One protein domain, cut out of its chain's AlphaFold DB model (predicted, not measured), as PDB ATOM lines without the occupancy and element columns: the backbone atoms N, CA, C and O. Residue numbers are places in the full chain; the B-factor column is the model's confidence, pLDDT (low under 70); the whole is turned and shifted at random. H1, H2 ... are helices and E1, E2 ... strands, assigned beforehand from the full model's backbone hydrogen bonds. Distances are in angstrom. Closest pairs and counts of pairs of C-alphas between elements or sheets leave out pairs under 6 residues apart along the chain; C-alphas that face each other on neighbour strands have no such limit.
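Overview. This is residues 382 to 441 of the 522 residues of the protein "Transposase IS4 family" of Rubrivivax gelatinosus (strain NBRC 100245 / IL144) (UniProt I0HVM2). A strongly twisted three-strand sheet, E3, E4 and E5, reaches from the turn at residues 402 to 403 toward a loose head of loops that holds two very short helices, H1 and H2. A small hairpin, E1 and E2, packs by its residues 385 and 393 on Tyr 409, near the end of E4 that leads to the head. The printed part has 60 residues with two named helices and five named strands, in the order E1, E2, E3, E4, H1, H2, E5; both sheets are antiparallel, the larger in the order E3, E4, E5. The class is mixed, helices and strands. The whole is only just compact, close to loose, with a radius of gyration of the C-alphas of 12.1 A and spans of 34 by 24 by 15 A.

Along the chain. E1 is residues 384 to 386, beginning at C-alpha 384 at (208.734, 134.970, 216.819). E2 is residues 392 to 394. E3, residues 397 to 401, is 12.3 A long; E2 runs on into it across a break of 2 residues, at 81 degrees. E4, residues 404 to 410, is the longest strand at 18.4 A and ends at C-alpha 410 at (200.709, 140.611, 212.286). H1 is residues 413 to 416 and H2 is residues 422 to 425. E5, residues 436 to 440, is 13.2 A long and ends at C-alpha 440 at (210.599, 135.008, 202.924).

Arrangement. E4 is the inner strand of the larger sheet, and E3 and E5 are its edge strands. E3 and E4 form a hairpin, antiparallel at 138 degrees, with N 399 and O 406 2.8 A apart, within hydrogen-bond range. E4 and E5 are antiparallel at 154 degrees, with N 407 and O 439 within that range at 2.8 A. E1 and E2 form a hairpin at 166 degrees, with N 393 and O 385 within range at 2.9 A. The closest C-alphas of E2 and E4 are those of Val 393 and Tyr 409, 6.9 A apart. E1 and E5 are apart. H1 and H2 are close but not clearly touching, the closest C-alphas being those of Cys 416 and Arg 422 at 6.6 A, and neither is on the larger sheet. Both helices are too short for an O i to N i+4 pair; in each, the one O i to N i+3 pair is within range.

Size, cuts and confidence. The two C-alphas farthest apart are those of Gly 403 and Pro 418, 36.1 A. The printed part has no cut. No link is long; H2 to E5, 10 residues, is short, and the others are tight. Mean pLDDT of the printed part is 83.7; residues 401 to 404 and residue 441 are under 70.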
ATOM      1  N   ARG A 382     211.855 129.751 216.464       81.56
ATOM      2  CA  ARG A 382     210.897 130.043 217.542       81.56
ATOM      3  C   ARG A 382     209.601 130.680 217.042       81.56
ATOM      4  O   ARG A 382     208.724 130.986 217.847       81.56
ATOM      5  N   ARG A 383     209.481 130.900 215.724       85.75
ATOM      6  CA  ARG A 383     208.372 131.605 215.063       85.75
ATOM      7  C   ARG A 383     207.971 132.868 215.822       85.75
ATOM      8  O   ARG A 383     206.784 133.110 216.068       85.75
ATOM      9  N   CYS A 384     208.958 133.694 216.157       89.62
ATOM     10  CA  CYS A 384     208.734 134.970 216.819       89.62
ATOM     11  C   CYS A 384     209.371 136.126 216.043       89.62
ATOM     12  O   CYS A 384     210.371 135.971 215.343       89.62
ATOM     13  N   CYS A 385     208.733 137.288 216.121       90.88
ATOM     14  CA  CYS A 385     209.200 138.508 215.481       90.88
ATOM     15  C   CYS A 385     209.045 139.671 216.454       90.88
ATOM     16  O   CYS A 385     207.951 139.911 216.973       90.88
ATOM     17  N   THR A 386     210.123 140.421 216.649       90.94
ATOM     18  CA  THR A 386     210.193 141.580 217.537       90.94
ATOM     19  C   THR A 386     210.350 142.855 216.714       90.94
ATOM     20  O   THR A 386     211.204 142.936 215.829       90.94
ATOM     21  N   CYS A 387     209.503 143.854 216.971       90.25
ATOM     22  CA  CYS A 387     209.581 145.153 216.302       90.25
ATOM     23  C   CYS A 387     210.682 146.052 216.904       90.25
ATOM     24  O   CYS A 387     211.146 145.772 218.009       90.25
ATOM     25  N   PRO A 388     211.045 147.173 216.249       87.75
ATOM     26  CA  PRO A 388     212.046 148.116 216.770       87.75
ATOM     27  C   PRO A 388     211.748 148.683 218.169       87.75
ATOM     28  O   PRO A 388     212.664 149.075 218.880       87.75
ATOM     29  N   VAL A 389     210.473 148.714 218.580       88.31
ATOM     30  CA  VAL A 389     210.032 149.180 219.913       88.31
ATOM     31  C   VAL A 389     210.138 148.079 220.981       88.31
ATOM     32  O   VAL A 389     210.044 148.361 222.169       88.31
ATOM     33  N   GLY A 390     210.346 146.820 220.582       86.81
ATOM     34  CA  GLY A 390     210.492 145.682 221.496       86.81
ATOM     35  C   GLY A 390     209.237 144.823 221.682       86.81
ATOM     36  O   GLY A 390     209.294 143.803 222.367       86.81
ATOM     37  N   HIS A 391     208.104 145.155 221.051       88.56
ATOM     38  CA  HIS A 391     206.938 144.265 221.064       88.56
ATOM     39  C   HIS A 391     207.223 142.997 220.263       88.56
ATOM     40  O   HIS A 391     207.696 143.074 219.128       88.56
ATOM     41  N   THR A 392     206.895 141.844 220.839       89.31
ATOM     42  CA  THR A 392     207.134 140.534 220.230       89.31
ATOM     43  C   THR A 392     205.813 139.842 219.926       89.31
ATOM     44  O   THR A 392     204.926 139.782 220.773       89.31
ATOM     45  N   VAL A 393     205.695 139.313 218.712       90.44
ATOM     46  CA  VAL A 393     204.586 138.457 218.278       90.44
ATOM     47  C   VAL A 393     205.107 137.037 218.124       90.44
ATOM     48  O   VAL A 393     206.172 136.832 217.540       90.44
ATOM     49  N   GLN A 394     204.343 136.069 218.618       87.56
ATOM     50  CA  GLN A 394     204.581 134.641 218.420       87.56
ATOM     51  C   GLN A 394     203.513 134.061 217.486       87.56
ATOM     52  O   GLN A 394     202.392 134.565 217.443       87.56
ATOM     53  N   GLY A 395     203.861 133.009 216.743       81.06
ATOM     54  CA  GLY A 395     202.912 132.311 215.869       81.06
ATOM     55  C   GLY A 395     202.762 132.956 214.490       81.06
ATOM     56  O   GLY A 395     201.655 133.272 214.064       81.06
ATOM     57  N   GLY A 396     203.879 133.163 213.786       81.94
ATOM     58  CA  GLY A 396     203.851 133.589 212.386       81.94
ATOM     59  C   GLY A 396     203.087 132.595 211.501       81.94
ATOM     60  O   GLY A 396     203.231 131.382 211.650       81.94
ATOM     61  N   HIS A 397     202.285 133.109 210.570       82.38
ATOM     62  CA  HIS A 397     201.538 132.289 209.618       82.38
ATOM     63  C   HIS A 397     202.359 132.070 208.355       82.38
ATOM     64  O   HIS A 397     202.803 133.033 207.723       82.38
ATOM     65  N   GLU A 398     202.519 130.814 207.959       83.38
ATOM     66  CA  GLU A 398     203.083 130.494 206.655       83.38
ATOM     67  C   GLU A 398     202.069 130.823 205.560       83.38
ATOM     68  O   GLU A 398     200.896 130.455 205.617       83.38
ATOM     69  N   ALA A 399     202.523 131.564 204.561       77.19
ATOM     70  CA  ALA A 399     201.739 131.928 203.398       77.19
ATOM     71  C   ALA A 399     202.585 131.719 202.151       77.19
ATOM     72  O   ALA A 399     203.690 132.260 202.039       77.19
ATOM     73  N   MET A 400     202.031 130.984 201.190       73.81
ATOM     74  CA  MET A 400     202.649 130.806 199.887       73.81
ATOM     75  C   MET A 400     202.235 131.950 198.966       73.81
ATOM     76  O   MET A 400     201.047 132.209 198.760       73.81
ATOM     77  N   GLN A 401     203.212 132.660 198.408       61.44
ATOM     78  CA  GLN A 401     202.951 133.766 197.494       61.44
ATOM     79  C   GLN A 401     203.864 133.651 196.277       61.44
ATOM     80  O   GLN A 401     205.077 133.771 196.398       61.44
ATOM     81  N   ARG A 402     203.278 133.416 195.094       56.50
ATOM     82  CA  ARG A 402     204.016 133.267 193.822       56.50
ATOM     83  C   ARG A 402     205.167 132.240 193.897       56.50
ATOM     84  O   ARG A 402     206.229 132.480 193.338       56.50
ATOM     85  N   GLY A 403     204.959 131.130 194.612       56.72
ATOM     86  CA  GLY A 403     205.956 130.062 194.788       56.72
ATOM     87  C   GLY A 403     206.979 130.288 195.908       56.72
ATOM     88  O   GLY A 403     207.823 129.432 196.126       56.72
ATOM     89  N   TYR A 404     206.900 131.399 196.647       60.88
ATOM     90  CA  TYR A 404     207.739 131.642 197.822       60.88
ATOM     91  C   TYR A 404     206.977 131.310 199.104       60.88
ATOM     92  O   TYR A 404     205.853 131.788 199.295       60.88
ATOM     93  N   VAL A 405     207.601 130.546 200.002       75.19
ATOM     94  CA  VAL A 405     207.113 130.362 201.374       75.19
ATOM     95  C   VAL A 405     207.518 131.592 202.187       75.19
ATOM     96  O   VAL A 405     208.698 131.930 202.300       75.19
ATOM     97  N   SER A 406     206.525 132.305 202.714       84.06
ATOM     98  CA  SER A 406     206.727 133.472 203.573       84.06
ATOM     99  C   SER A 406     206.156 133.216 204.958       84.06
ATOM    100  O   SER A 406     205.033 132.730 205.071       84.06
ATOM    101  N   LEU A 407     206.894 133.579 206.004       86.31
ATOM    102  CA  LEU A 407     206.408 133.598 207.376       86.31
ATOM    103  C   LEU A 407     205.943 135.020 207.699       86.31
ATOM    104  O   LEU A 407     206.726 135.975 207.673       86.31
ATOM    105  N   ARG A 408     204.639 135.181 207.924       88.88
ATOM    106  CA  ARG A 408     203.996 136.484 208.115       88.88
ATOM    107  C   ARG A 408     203.610 136.705 209.564       88.88
ATOM    108  O   ARG A 408     202.928 135.884 210.170       88.88
ATOM    109  N   TYR A 409     203.952 137.881 210.067       89.69
ATOM    110  CA  TYR A 409     203.635 138.330 211.414       89.69
ATOM    111  C   TYR A 409     202.721 139.541 211.349       89.69
ATOM    112  O   TYR A 409     203.000 140.515 210.642       89.69
ATOM    113  N   ARG A 410     201.625 139.488 212.104       90.81
ATOM    114  CA  ARG A 410     200.709 140.611 212.286       90.81
ATOM    115  C   ARG A 410     200.777 141.065 213.737       90.81
ATOM    116  O   ARG A 410     200.431 140.310 214.637       90.81
ATOM    117  N   PHE A 411     201.201 142.306 213.943       89.31
ATOM    118  CA  PHE A 411     201.211 142.919 215.266       89.31
ATOM    119  C   PHE A 411     199.791 143.278 215.709       89.31
ATOM    120  O   PHE A 411     198.889 143.454 214.883       89.31
ATOM    121  N   GLN A 412     199.577 143.377 217.019       87.12
ATOM    122  CA  GLN A 412     198.266 143.713 217.560       87.12
ATOM    123  C   GLN A 412     197.975 145.207 217.388       87.12
ATOM    124  O   GLN A 412     198.837 146.061 217.614       87.12
ATOM    125  N   ALA A 413     196.735 145.535 217.018       87.50
ATOM    126  CA  ALA A 413     196.304 146.923 216.846       87.50
ATOM    127  C   ALA A 413     196.397 147.722 218.156       87.50
ATOM    128  O   ALA A 413     196.798 148.880 218.119       87.50
ATOM    129  N   ALA A 414     196.134 147.084 219.302       85.12
ATOM    130  CA  ALA A 414     196.267 147.698 220.625       85.12
ATOM    131  C   ALA A 414     197.704 148.162 220.936       85.12
ATOM    132  O   ALA A 414     197.887 149.166 221.611       85.12
ATOM    133  N   GLN A 415     198.720 147.473 220.402       85.69
ATOM    134  CA  GLN A 415     200.137 147.824 220.577       85.69
ATOM    135  C   GLN A 415     200.612 148.831 219.518       85.69
ATOM    136  O   GLN A 415     201.410 149.718 219.797       85.69
ATOM    137  N   CYS A 416     200.110 148.718 218.282       84.94
ATOM    138  CA  CYS A 416     200.491 149.614 217.184       84.94
ATOM    139  C   CYS A 416     199.775 150.972 217.224       84.94
ATOM    140  O   CYS A 416     200.275 151.926 216.629       84.94
ATOM    141  N   GLY A 417     198.591 151.051 217.835       82.88
ATOM    142  CA  GLY A 417     197.773 152.261 217.941       82.88
ATOM    143  C   GLY A 417     198.481 153.404 218.675       82.88
ATOM    144  O   GLY A 417     198.731 154.429 218.044       82.88
ATOM    145  N   PRO A 418     198.876 153.224 219.952       86.44
ATOM    146  CA  PRO A 418     199.536 154.257 220.757       86.44
ATOM    147  C   PRO A 418     201.057 154.369 220.514       86.44
ATOM    148  O   PRO A 418     201.752 155.082 221.228       86.44
ATOM    149  N   CYS A 419     201.612 153.645 219.537       86.62
ATOM    150  CA  CYS A 419     203.056 153.550 219.331       86.62
ATOM    151  C   CYS A 419     203.667 154.868 218.810       86.62
ATOM    152  O   CYS A 419     203.292 155.351 217.742       86.62
ATOM    153  N   ALA A 420     204.691 155.393 219.494       85.94
ATOM    154  CA  ALA A 420     205.394 156.620 219.093       85.94
ATOM    155  C   ALA A 420     206.063 156.526 217.704       85.94
ATOM    156  O   ALA A 420     206.163 157.517 216.985       85.94
ATOM    157  N   LEU A 421     206.467 155.321 217.280       86.94
ATOM    158  CA  LEU A 421     207.092 155.078 215.972       86.94
ATOM    159  C   LEU A 421     206.085 154.729 214.864       86.94
ATOM    160  O   LEU A 421     206.475 154.308 213.771       86.94
ATOM    161  N   ARG A 422     204.778 154.896 215.101       85.44
ATOM    162  CA  ARG A 422     203.720 154.520 214.146       85.44
ATOM    163  C   ARG A 422     203.885 155.182 212.773       85.44
ATOM    164  O   ARG A 422     203.690 154.509 211.761       85.44
ATOM    165  N   GLY A 423     204.307 156.449 212.730       83.75
ATOM    166  CA  GLY A 423     204.558 157.192 211.486       83.75
ATOM    167  C   GLY A 423     205.769 156.706 210.675       83.75
ATOM    168  O   GLY A 423     205.789 156.868 209.459       83.75
ATOM    169  N   GLN A 424     206.751 156.070 211.323       86.88
ATOM    170  CA  GLN A 424     207.911 155.442 210.666       86.88
ATOM    171  C   GLN A 424     207.662 153.956 210.355       86.88
ATOM    172  O   GLN A 424     208.290 153.373 209.478       86.88
ATOM    173  N   CYS A 425     206.711 153.326 211.045       86.44
ATOM    174  CA  CYS A 425     206.390 151.912 210.880       86.44
ATOM    175  C   CYS A 425     205.310 151.661 209.811       86.44
ATOM    176  O   CYS A 425     205.360 150.655 209.104       86.44
ATOM    177  N   LEU A 426     204.322 152.549 209.651       86.88
ATOM    178  CA  LEU A 426     203.189 152.346 208.738       86.88
ATOM    179  C   LEU A 426     203.217 153.317 207.561       86.88
ATOM    180  O   LEU A 426     203.314 154.524 207.731       86.88
ATOM    181  N   ARG A 427     203.015 152.790 206.347       82.88
ATOM    182  CA  ARG A 427     202.932 153.607 205.123       82.88
ATOM    183  C   ARG A 427     201.697 154.517 205.083       82.88
ATOM    184  O   ARG A 427     201.717 155.527 204.389       82.88
ATOM    185  N   LYS A 428     200.615 154.120 205.761       85.12
ATOM    186  CA  LYS A 428     199.372 154.894 205.913       85.12
ATOM    187  C   LYS A 428     198.846 154.760 207.353       85.12
ATOM    188  O   LYS A 428     197.951 153.935 207.581       85.12
ATOM    189  N   PRO A 429     199.418 155.499 208.319       83.25
ATOM    190  CA  PRO A 429     199.066 155.411 209.740       83.25
ATOM    191  C   PRO A 429     197.571 155.599 210.026       83.25
ATOM    192  O   PRO A 429     197.041 154.935 210.916       83.25
ATOM    193  N   GLU A 430     196.890 156.430 209.233       82.31
ATOM    194  CA  GLU A 430     195.461 156.760 209.401       82.31
ATOM    195  C   GLU A 430     194.511 155.606 209.039       82.31
ATOM    196  O   GLU A 430     193.408 155.527 209.563       82.31
ATOM    197  N   THR A 431     194.916 154.701 208.140       86.56
ATOM    198  CA  THR A 431     194.037 153.623 207.626       86.56
ATOM    199  C   THR A 431     194.507 152.225 208.005       86.56
ATOM    200  O   THR A 431     193.738 151.268 207.955       86.56
ATOM    201  N   THR A 432     195.776 152.075 208.386       85.88
ATOM    202  CA  THR A 432     196.368 150.768 208.676       85.88
ATOM    203  C   THR A 432     196.367 150.528 210.181       85.88
ATOM    204  O   THR A 432     197.143 151.145 210.899       85.88
ATOM    205  N   ALA A 433     195.533 149.620 210.687       85.88
ATOM    206  CA  ALA A 433     195.416 149.401 212.135       85.88
ATOM    207  C   ALA A 433     196.725 148.899 212.787       85.88
ATOM    208  O   ALA A 433     197.118 149.387 213.847       85.88
ATOM    209  N   ALA A 434     197.432 147.969 212.136       88.06
ATOM    210  CA  ALA A 434     198.645 147.356 212.672       88.06
ATOM    211  C   ALA A 434     199.659 146.991 211.583       88.06
ATOM    212  O   ALA A 434     199.297 146.789 210.420       88.06
ATOM    213  N   ARG A 435     200.933 146.872 211.970       89.12
ATOM    214  CA  ARG A 435     202.012 146.474 211.063       89.12
ATOM    215  C   ARG A 435     201.905 144.987 210.722       89.12
ATOM    216  O   ARG A 435     201.647 144.151 211.587       89.12
ATOM    217  N   GLN A 436     202.155 144.676 209.456       89.75
ATOM    218  CA  GLN A 436     202.389 143.321 208.972       89.75
ATOM    219  C   GLN A 436     203.797 143.252 208.388       89.75
ATOM    220  O   GLN A 436     204.192 144.144 207.633       89.75
ATOM    221  N   VAL A 437     204.551 142.220 208.753       89.06
ATOM    222  CA  VAL A 437     205.894 141.953 208.217       89.06
ATOM    223  C   VAL A 437     205.924 140.524 207.703       89.06
ATOM    224  O   VAL A 437     205.354 139.628 208.322       89.06
ATOM    225  N   ALA A 438     206.547 140.323 206.547       88.25
ATOM    226  CA  ALA A 438     206.718 139.016 205.935       88.25
ATOM    227  C   ALA A 438     208.213 138.742 205.768       88.25
ATOM    228  O   ALA A 438     208.915 139.554 205.166       88.25
ATOM    229  N   PHE A 439     208.665 137.598 206.272       85.00
ATOM    230  CA  PHE A 439     210.011 137.081 206.051       85.00
ATOM    231  C   PHE A 439     209.915 135.927 205.070       85.00
ATOM    232  O   PHE A 439     209.232 134.935 205.319       85.00
ATOM    233  N   PHE A 440     210.555 136.068 203.920       78.00
ATOM    234  CA  PHE A 440     210.599 135.008 202.924       78.00
ATOM    235  C   PHE A 440     211.701 134.024 203.320       78.00
ATOM    236  O   PHE A 440     212.832 134.442 203.568       78.00
ATOM    237  N   GLN A 441     211.371 132.735 203.429       67.38
ATOM    238  CA  GLN A 441     212.372 131.706 203.709       67.38
ATOM    239  C   GLN A 441     213.300 131.524 202.501       67.38
ATOM    240  O   GLN A 441     212.908 131.763 201.354       67.38
TER     241      GLN A 441